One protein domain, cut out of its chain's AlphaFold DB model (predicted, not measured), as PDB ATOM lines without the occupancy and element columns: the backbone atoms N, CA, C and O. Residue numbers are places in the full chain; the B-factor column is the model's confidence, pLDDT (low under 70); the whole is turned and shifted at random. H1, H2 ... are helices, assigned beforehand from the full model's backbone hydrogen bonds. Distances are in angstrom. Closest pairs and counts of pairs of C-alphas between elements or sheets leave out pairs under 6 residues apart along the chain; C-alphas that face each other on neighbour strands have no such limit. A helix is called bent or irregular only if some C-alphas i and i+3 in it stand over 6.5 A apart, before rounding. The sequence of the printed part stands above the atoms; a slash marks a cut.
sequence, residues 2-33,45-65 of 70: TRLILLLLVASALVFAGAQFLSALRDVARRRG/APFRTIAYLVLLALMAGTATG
ATOM      1  N   THR A   2     -64.390  46.381  -2.727       77.94
ATOM      2  CA  THR A   2     -63.376  45.329  -2.989       77.94
ATOM      3  C   THR A   2     -61.970  45.645  -2.461       77.94
ATOM      4  O   THR A   2     -61.319  44.771  -1.899       77.94
ATOM      5  N   ARG A   3     -61.515  46.901  -2.551       76.94
ATOM      6  CA  ARG A   3     -60.216  47.334  -1.993       76.94
ATOM      7  C   ARG A   3     -60.081  47.109  -0.482       76.94
ATOM      8  O   ARG A   3     -59.010  46.723  -0.035       76.94
ATOM      9  N   LEU A   4     -61.149  47.317   0.293       86.25
ATOM     10  CA  LEU A   4     -61.127  47.082   1.743       86.25
ATOM     11  C   LEU A   4     -60.989  45.592   2.060       86.25
ATOM     12  O   LEU A   4     -60.226  45.225   2.943       86.25
ATOM     13  N   ILE A   5     -61.668  44.739   1.291       86.75
ATOM     14  CA  ILE A   5     -61.580  43.281   1.428       86.75
ATOM     15  C   ILE A   5     -60.152  42.803   1.137       86.75
ATOM     16  O   ILE A   5     -59.615  42.000   1.891       86.75
ATOM     17  N   LEU A   6     -59.509  43.338   0.095       84.81
ATOM     18  CA  LEU A   6     -58.118  43.004  -0.230       84.81
ATOM     19  C   LEU A   6     -57.142  43.446   0.866       84.81
ATOM     20  O   LEU A   6     -56.268  42.673   1.243       84.81
ATOM     21  N   LEU A   7     -57.306  44.655   1.411       85.81
ATOM     22  CA  LEU A   7     -56.460  45.137   2.506       85.81
ATOM     23  C   LEU A   7     -56.624  44.290   3.771       85.81
ATOM     24  O   LEU A   7     -55.633  43.960   4.419       85.81
ATOM     25  N   LEU A   8     -57.856  43.889   4.091       86.94
ATOM     26  CA  LEU A   8     -58.135  42.991   5.209       86.94
ATOM     27  C   LEU A   8     -57.526  41.603   4.985       86.94
ATOM     28  O   LEU A   8     -56.908  41.066   5.897       86.94
ATOM     29  N   LEU A   9     -57.623  41.055   3.771       86.75
ATOM     30  CA  LEU A   9     -57.030  39.763   3.421       86.75
ATOM     31  C   LEU A   9     -55.502  39.782   3.583       86.75
ATOM     32  O   LEU A   9     -54.931  38.874   4.183       86.75
ATOM     33  N   VAL A  10     -54.847  40.834   3.085       82.88
ATOM     34  CA  VAL A  10     -53.394  41.018   3.211       82.88
ATOM     35  C   VAL A  10     -52.996  41.170   4.678       82.88
ATOM     36  O   VAL A  10     -52.046  40.527   5.120       82.88
ATOM     37  N   ALA A  11     -53.746  41.954   5.457       82.12
ATOM     38  CA  ALA A  11     -53.496  42.109   6.887       82.12
ATOM     39  C   ALA A  11     -53.639  40.775   7.640       82.12
ATOM     40  O   ALA A  11     -52.764  40.418   8.430       82.12
ATOM     41  N   SER A  12     -54.687  39.994   7.361       83.44
ATOM     42  CA  SER A  12     -54.881  38.666   7.953       83.44
ATOM     43  C   SER A  12     -53.770  37.691   7.563       83.44
ATOM     44  O   SER A  12     -53.280  36.960   8.422       83.44
ATOM     45  N   ALA A  13     -53.326  37.708   6.302       79.81
ATOM     46  CA  ALA A  13     -52.214  36.883   5.840       79.81
ATOM     47  C   ALA A  13     -50.896  37.252   6.542       79.81
ATOM     48  O   ALA A  13     -50.168  36.356   6.969       79.81
ATOM     49  N   LEU A  14     -50.619  38.548   6.734       80.38
ATOM     50  CA  LEU A  14     -49.445  39.010   7.481       80.38
ATOM     51  C   LEU A  14     -49.473  38.548   8.939       80.38
ATOM     52  O   LEU A  14     -48.469  38.048   9.443       80.38
ATOM     53  N   VAL A  15     -50.614  38.695   9.617       83.31
ATOM     54  CA  VAL A  15     -50.761  38.274  11.018       83.31
ATOM     55  C   VAL A  15     -50.590  36.761  11.147       83.31
ATOM     56  O   VAL A  15     -49.894  36.293  12.047       83.31
ATOM     57  N   PHE A  16     -51.164  35.991  10.223       81.75
ATOM     58  CA  PHE A  16     -51.053  34.536  10.218       81.75
ATOM     59  C   PHE A  16     -49.614  34.065   9.954       81.75
ATOM     60  O   PHE A  16     -49.099  33.207  10.672       81.75
ATOM     61  N   ALA A  17     -48.935  34.676   8.980       74.12
ATOM     62  CA  ALA A  17     -47.531  34.402   8.692       74.12
ATOM     63  C   ALA A  17     -46.627  34.775   9.878       74.12
ATOM     64  O   ALA A  17     -45.761  33.991  10.264       74.12
ATOM     65  N   GLY A  18     -46.872  35.927  10.509       74.56
ATOM     66  CA  GLY A  18     -46.151  36.366  11.702       74.56
ATOM     67  C   GLY A  18     -46.337  35.415  12.887       74.56
ATOM     68  O   GLY A  18     -45.362  35.058  13.546       74.56
ATOM     69  N   ALA A  19     -47.562  34.939  13.127       76.62
ATOM     70  CA  ALA A  19     -47.856  33.985  14.195       76.62
ATOM     71  C   ALA A  19     -47.170  32.627  13.972       76.62
ATOM     72  O   ALA A  19     -46.601  32.069  14.912       76.62
ATOM     73  N   GLN A  20     -47.170  32.128  12.731       75.19
ATOM     74  CA  GLN A  20     -46.493  30.879  12.365       75.19
ATOM     75  C   GLN A  20     -44.968  30.993  12.436       75.19
ATOM     76  O   GLN A  20     -44.279  30.050  12.815       75.19
ATOM     77  N   PHE A  21     -44.426  32.167  12.125       73.00
ATOM     78  CA  PHE A  21     -43.005  32.438  12.288       73.00
ATOM     79  C   PHE A  21     -42.599  32.453  13.769       73.00
ATOM     80  O   PHE A  21     -41.604  31.838  14.160       73.00
ATOM     81  N   LEU A  22     -43.403  33.100  14.618       75.81
ATOM     82  CA  LEU A  22     -43.153  33.173  16.056       75.81
ATOM     83  C   LEU A  22     -43.293  31.804  16.742       75.81
ATOM     84  O   LEU A  22     -42.514  31.486  17.642       75.81
ATOM     85  N   SER A  23     -44.259  30.981  16.314       72.81
ATOM     86  CA  SER A  23     -44.437  29.618  16.827       72.81
ATOM     87  C   SER A  23     -43.265  28.716  16.435       72.81
ATOM     88  O   SER A  23     -42.688  28.070  17.309       72.81
ATOM     89  N   ALA A  24     -42.823  28.773  15.174       69.25
ATOM     90  CA  ALA A  24     -41.661  28.032  14.697       69.25
ATOM     91  C   ALA A  24     -40.380  28.417  15.456       69.25
ATOM     92  O   ALA A  24     -39.634  27.543  15.899       69.25
ATOM     93  N   LEU A  25     -40.148  29.716  15.689       70.38
ATOM     94  CA  LEU A  25     -39.019  30.184  16.499       70.38
ATOM     95  C   LEU A  25     -39.094  29.676  17.943       70.38
ATOM     96  O   LEU A  25     -38.078  29.257  18.504       70.38
ATOM     97  N   ARG A  26     -40.288  29.675  18.546       72.75
ATOM     98  CA  ARG A  26     -40.493  29.177  19.912       72.75
ATOM     99  C   ARG A  26     -40.241  27.672  20.016       72.75
ATOM    100  O   ARG A  26     -39.644  27.224  20.995       72.75
ATOM    101  N   ASP A  27     -40.653  26.901  19.018       68.06
ATOM    102  CA  ASP A  27     -40.454  25.453  18.990       68.06
ATOM    103  C   ASP A  27     -38.988  25.081  18.743       68.06
ATOM    104  O   ASP A  27     -38.464  24.169  19.386       68.06
ATOM    105  N   VAL A  28     -38.280  25.838  17.901       64.00
ATOM    106  CA  VAL A  28     -36.827  25.696  17.718       64.00
ATOM    107  C   VAL A  28     -36.073  26.059  18.999       64.00
ATOM    108  O   VAL A  28     -35.159  25.334  19.393       64.00
ATOM    109  N   ALA A  29     -36.479  27.123  19.699       63.91
ATOM    110  CA  ALA A  29     -35.898  27.489  20.990       63.91
ATOM    111  C   ALA A  29     -36.085  26.381  22.042       63.91
ATOM    112  O   ALA A  29     -35.147  26.069  22.772       63.91
ATOM    113  N   ARG A  30     -37.258  25.731  22.077       62.47
ATOM    114  CA  ARG A  30     -37.530  24.598  22.980       62.47
ATOM    115  C   ARG A  30     -36.727  23.343  22.632       62.47
ATOM    116  O   ARG A  30     -36.289  22.641  23.537       62.47
ATOM    117  N   ARG A  31     -36.505  23.058  21.345       60.59
ATOM    118  CA  ARG A  31     -35.753  21.871  20.889       60.59
ATOM    119  C   ARG A  31     -34.233  21.997  21.044       60.59
ATOM    120  O   ARG A  31     -33.535  20.992  20.973       60.59
ATOM    121  N   ARG A  32     -33.702  23.199  21.297       55.59
ATOM    122  CA  ARG A  32     -32.253  23.451  21.412       55.59
ATOM    123  C   ARG A  32     -31.622  22.994  22.738       55.59
ATOM    124  O   ARG A  32     -30.417  23.145  22.902       55.59
ATOM    125  N   GLY A  33     -32.396  22.416  23.659       54.88
ATOM    126  CA  GLY A  33     -31.903  21.889  24.940       54.88
ATOM    127  C   GLY A  33     -31.169  20.540  24.877       54.88
ATOM    128  O   GLY A  33     -30.851  20.006  25.932       54.88
ATOM    129  N   ALA A  45     -24.873  33.472  21.393       69.44
ATOM    130  CA  ALA A  45     -26.136  32.930  20.898       69.44
ATOM    131  C   ALA A  45     -27.144  33.975  20.357       69.44
ATOM    132  O   ALA A  45     -27.754  33.689  19.319       69.44
ATOM    133  N   PRO A  46     -27.326  35.169  20.970       70.75
ATOM    134  CA  PRO A  46     -28.224  36.181  20.412       70.75
ATOM    135  C   PRO A  46     -27.729  36.747  19.075       70.75
ATOM    136  O   PRO A  46     -28.516  36.846  18.137       70.75
ATOM    137  N   PHE A  47     -26.431  37.032  18.936       70.06
ATOM    138  CA  PHE A  47     -25.853  37.572  17.700       70.06
ATOM    139  C   PHE A  47     -25.971  36.598  16.533       70.06
ATOM    140  O   PHE A  47     -26.400  36.984  15.449       70.06
ATOM    141  N   ARG A  48     -25.685  35.314  16.770       72.06
ATOM    142  CA  ARG A  48     -25.867  34.268  15.756       72.06
ATOM    143  C   ARG A  48     -27.322  34.169  15.291       72.06
ATOM    144  O   ARG A  48     -27.590  33.943  14.117       72.06
ATOM    145  N   THR A  49     -28.266  34.359  16.210       77.19
ATOM    146  CA  THR A  49     -29.700  34.321  15.896       77.19
ATOM    147  C   THR A  49     -30.100  35.511  15.029       77.19
ATOM    148  O   THR A  49     -30.751  35.323  14.007       77.19
ATOM    149  N   ILE A  50     -29.654  36.718  15.385       75.88
ATOM    150  CA  ILE A  50     -29.898  37.929  14.591       75.88
ATOM    151  C   ILE A  50     -29.274  37.789  13.196       75.88
ATOM    152  O   ILE A  50     -29.949  38.059  12.208       75.88
ATOM    153  N   ALA A  51     -28.038  37.293  13.095       78.19
ATOM    154  CA  ALA A  51     -27.366  37.070  11.816       78.19
ATOM    155  C   ALA A  51     -28.154  36.115  10.903       78.19
ATOM    156  O   ALA A  51     -28.341  36.410   9.723       78.19
ATOM    157  N   TYR A  52     -28.682  35.011  11.441       82.12
ATOM    158  CA  TYR A  52     -29.521  34.099  10.660       82.12
ATOM    159  C   TYR A  52     -30.870  34.704  10.270       82.12
ATOM    160  O   TYR A  52     -31.324  34.467   9.156       82.12
ATOM    161  N   LEU A  53     -31.495  35.506  11.137       81.56
ATOM    162  CA  LEU A  53     -32.731  36.214  10.795       81.56
ATOM    163  C   LEU A  53     -32.511  37.217   9.657       81.56
ATOM    164  O   LEU A  53     -33.312  37.272   8.728       81.56
ATOM    165  N   VAL A  54     -31.410  37.971   9.705       81.38
ATOM    166  CA  VAL A  54     -31.031  38.919   8.651       81.38
ATOM    167  C   VAL A  54     -30.748  38.183   7.345       81.38
ATOM    168  O   VAL A  54     -31.286  38.566   6.310       81.38
ATOM    169  N   LEU A  55     -29.970  37.099   7.386       81.75
ATOM    170  CA  LEU A  55     -29.675  36.283   6.208       81.75
ATOM    171  C   LEU A  55     -30.954  35.715   5.577       81.75
ATOM    172  O   LEU A  55     -31.121  35.766   4.360       81.75
ATOM    173  N   LEU A  56     -31.874  35.217   6.407       81.50
ATOM    174  CA  LEU A  56     -33.160  34.691   5.962       81.50
ATOM    175  C   LEU A  56     -34.013  35.783   5.305       81.50
ATOM    176  O   LEU A  56     -34.577  35.557   4.237       81.50
ATOM    177  N   ALA A  57     -34.085  36.969   5.915       79.75
ATOM    178  CA  ALA A  57     -34.805  38.109   5.357       79.75
ATOM    179  C   ALA A  57     -34.215  38.540   4.007       79.75
ATOM    180  O   ALA A  57     -34.961  38.818   3.069       79.75
ATOM    181  N   LEU A  58     -32.883  38.527   3.883       75.19
ATOM    182  CA  LEU A  58     -32.182  38.835   2.640       75.19
ATOM    183  C   LEU A  58     -32.488  37.805   1.545       75.19
ATOM    184  O   LEU A  58     -32.809  38.178   0.418       75.19
ATOM    185  N   MET A  59     -32.443  36.511   1.872       77.62
ATOM    186  CA  MET A  59     -32.798  35.440   0.935       77.62
ATOM    187  C   MET A  59     -34.261  35.517   0.502       77.62
ATOM    188  O   MET A  59     -34.556  35.431  -0.685       77.62
ATOM    189  N   ALA A  60     -35.184  35.718   1.442       76.31
ATOM    190  CA  ALA A  60     -36.601  35.839   1.128       76.31
ATOM    191  C   ALA A  60     -36.874  37.072   0.258       76.31
ATOM    192  O   ALA A  60     -37.602  36.988  -0.729       76.31
ATOM    193  N   GLY A  61     -36.260  38.208   0.583       73.88
ATOM    194  CA  GLY A  61     -36.425  39.449  -0.160       73.88
ATOM    195  C   GLY A  61     -35.801  39.430  -1.558       73.88
ATOM    196  O   GLY A  61     -36.374  39.993  -2.490       73.88
ATOM    197  N   THR A  62     -34.672  38.743  -1.738       75.19
ATOM    198  CA  THR A  62     -34.069  38.528  -3.067       75.19
ATOM    199  C   THR A  62     -34.864  37.516  -3.893       75.19
ATOM    200  O   THR A  62     -35.161  37.789  -5.053       75.19
ATOM    201  N   ALA A  63     -35.296  36.396  -3.305       71.75
ATOM    202  CA  ALA A  63     -36.069  35.365  -4.003       71.75
ATOM    203  C   ALA A  63     -37.477  35.829  -4.416       71.75
ATOM    204  O   ALA A  63     -37.977  35.436  -5.465       71.75
ATOM    205  N   THR A  64     -38.120  36.678  -3.612       68.06
ATOM    206  CA  THR A  64     -39.436  37.259  -3.939       68.06
ATOM    207  C   THR A  64     -39.348  38.446  -4.899       68.06
ATOM    208  O   THR A  64     -40.376  39.019  -5.254       68.06
ATOM    209  N   GLY A  65     -38.138  38.832  -5.324       60.31
ATOM    210  CA  GLY A  65     -37.908  39.980  -6.201       60.31
ATOM    211  C   GLY A  65     -38.127  41.336  -5.523       60.31
ATOM    212  O   GLY A  65     -37.953  42.361  -6.167       60.31
TER     213      GLY A  65
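This is residues 2 to 33 and 45 to 65 of the 70 residues of an uncharacterized protein of Limimaricola variabilis (UniProt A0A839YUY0). Two separate helices make the whole picture: a long one, H1, and a shorter one, H2, which runs back slantwise past the later part of H1 with an open gap between them. H1 makes the longest axis, and the connection between the helices is cut out. The printed part has 53 residues with two named helices in the order H1, H2 and no named strand; its class is all helix. It is only just loose, close to extended, with a radius of gyration of the C-alphas of 14.8 A, and only just flat, spanning 47 by 26 by 14 A.

H1 covers residues 2 to 33, from C-alpha 2 at (-63.376, 45.329, -2.989) to C-alpha 33 at (-31.903, 21.889, 24.940), a length of 48.2 A. H1 is only just irregular: C-alphas 30 and 33 are 6.55 A apart. H2 covers residues 45 to 63 over 26.9 A, ending at C-alpha 63 at (-36.069, 35.365, -4.003). Residues 64 to 65 follow it.

H1 and H2 are apart, with no C-alpha of the one within 8 A of the other. Residues 2 to 33 stand free, and so do residues 45 to 65, of which 45 to 63 belong to H2. In H2 every O i to N i+4 pair is within hydrogen-bond range; in H1 27 of 28 are.

The two C-alphas farthest apart are those of Thr 2 and Gly 33, at 48.2 A. Residues 34 to 44, the link across the cut, are not printed, and C-alphas 33 and 45 are 13.1 A apart. Mean pLDDT of the printed part is 75.3; it is under 70 at residue 24, residues 27 to 33, residue 45 and residues 64 to 65.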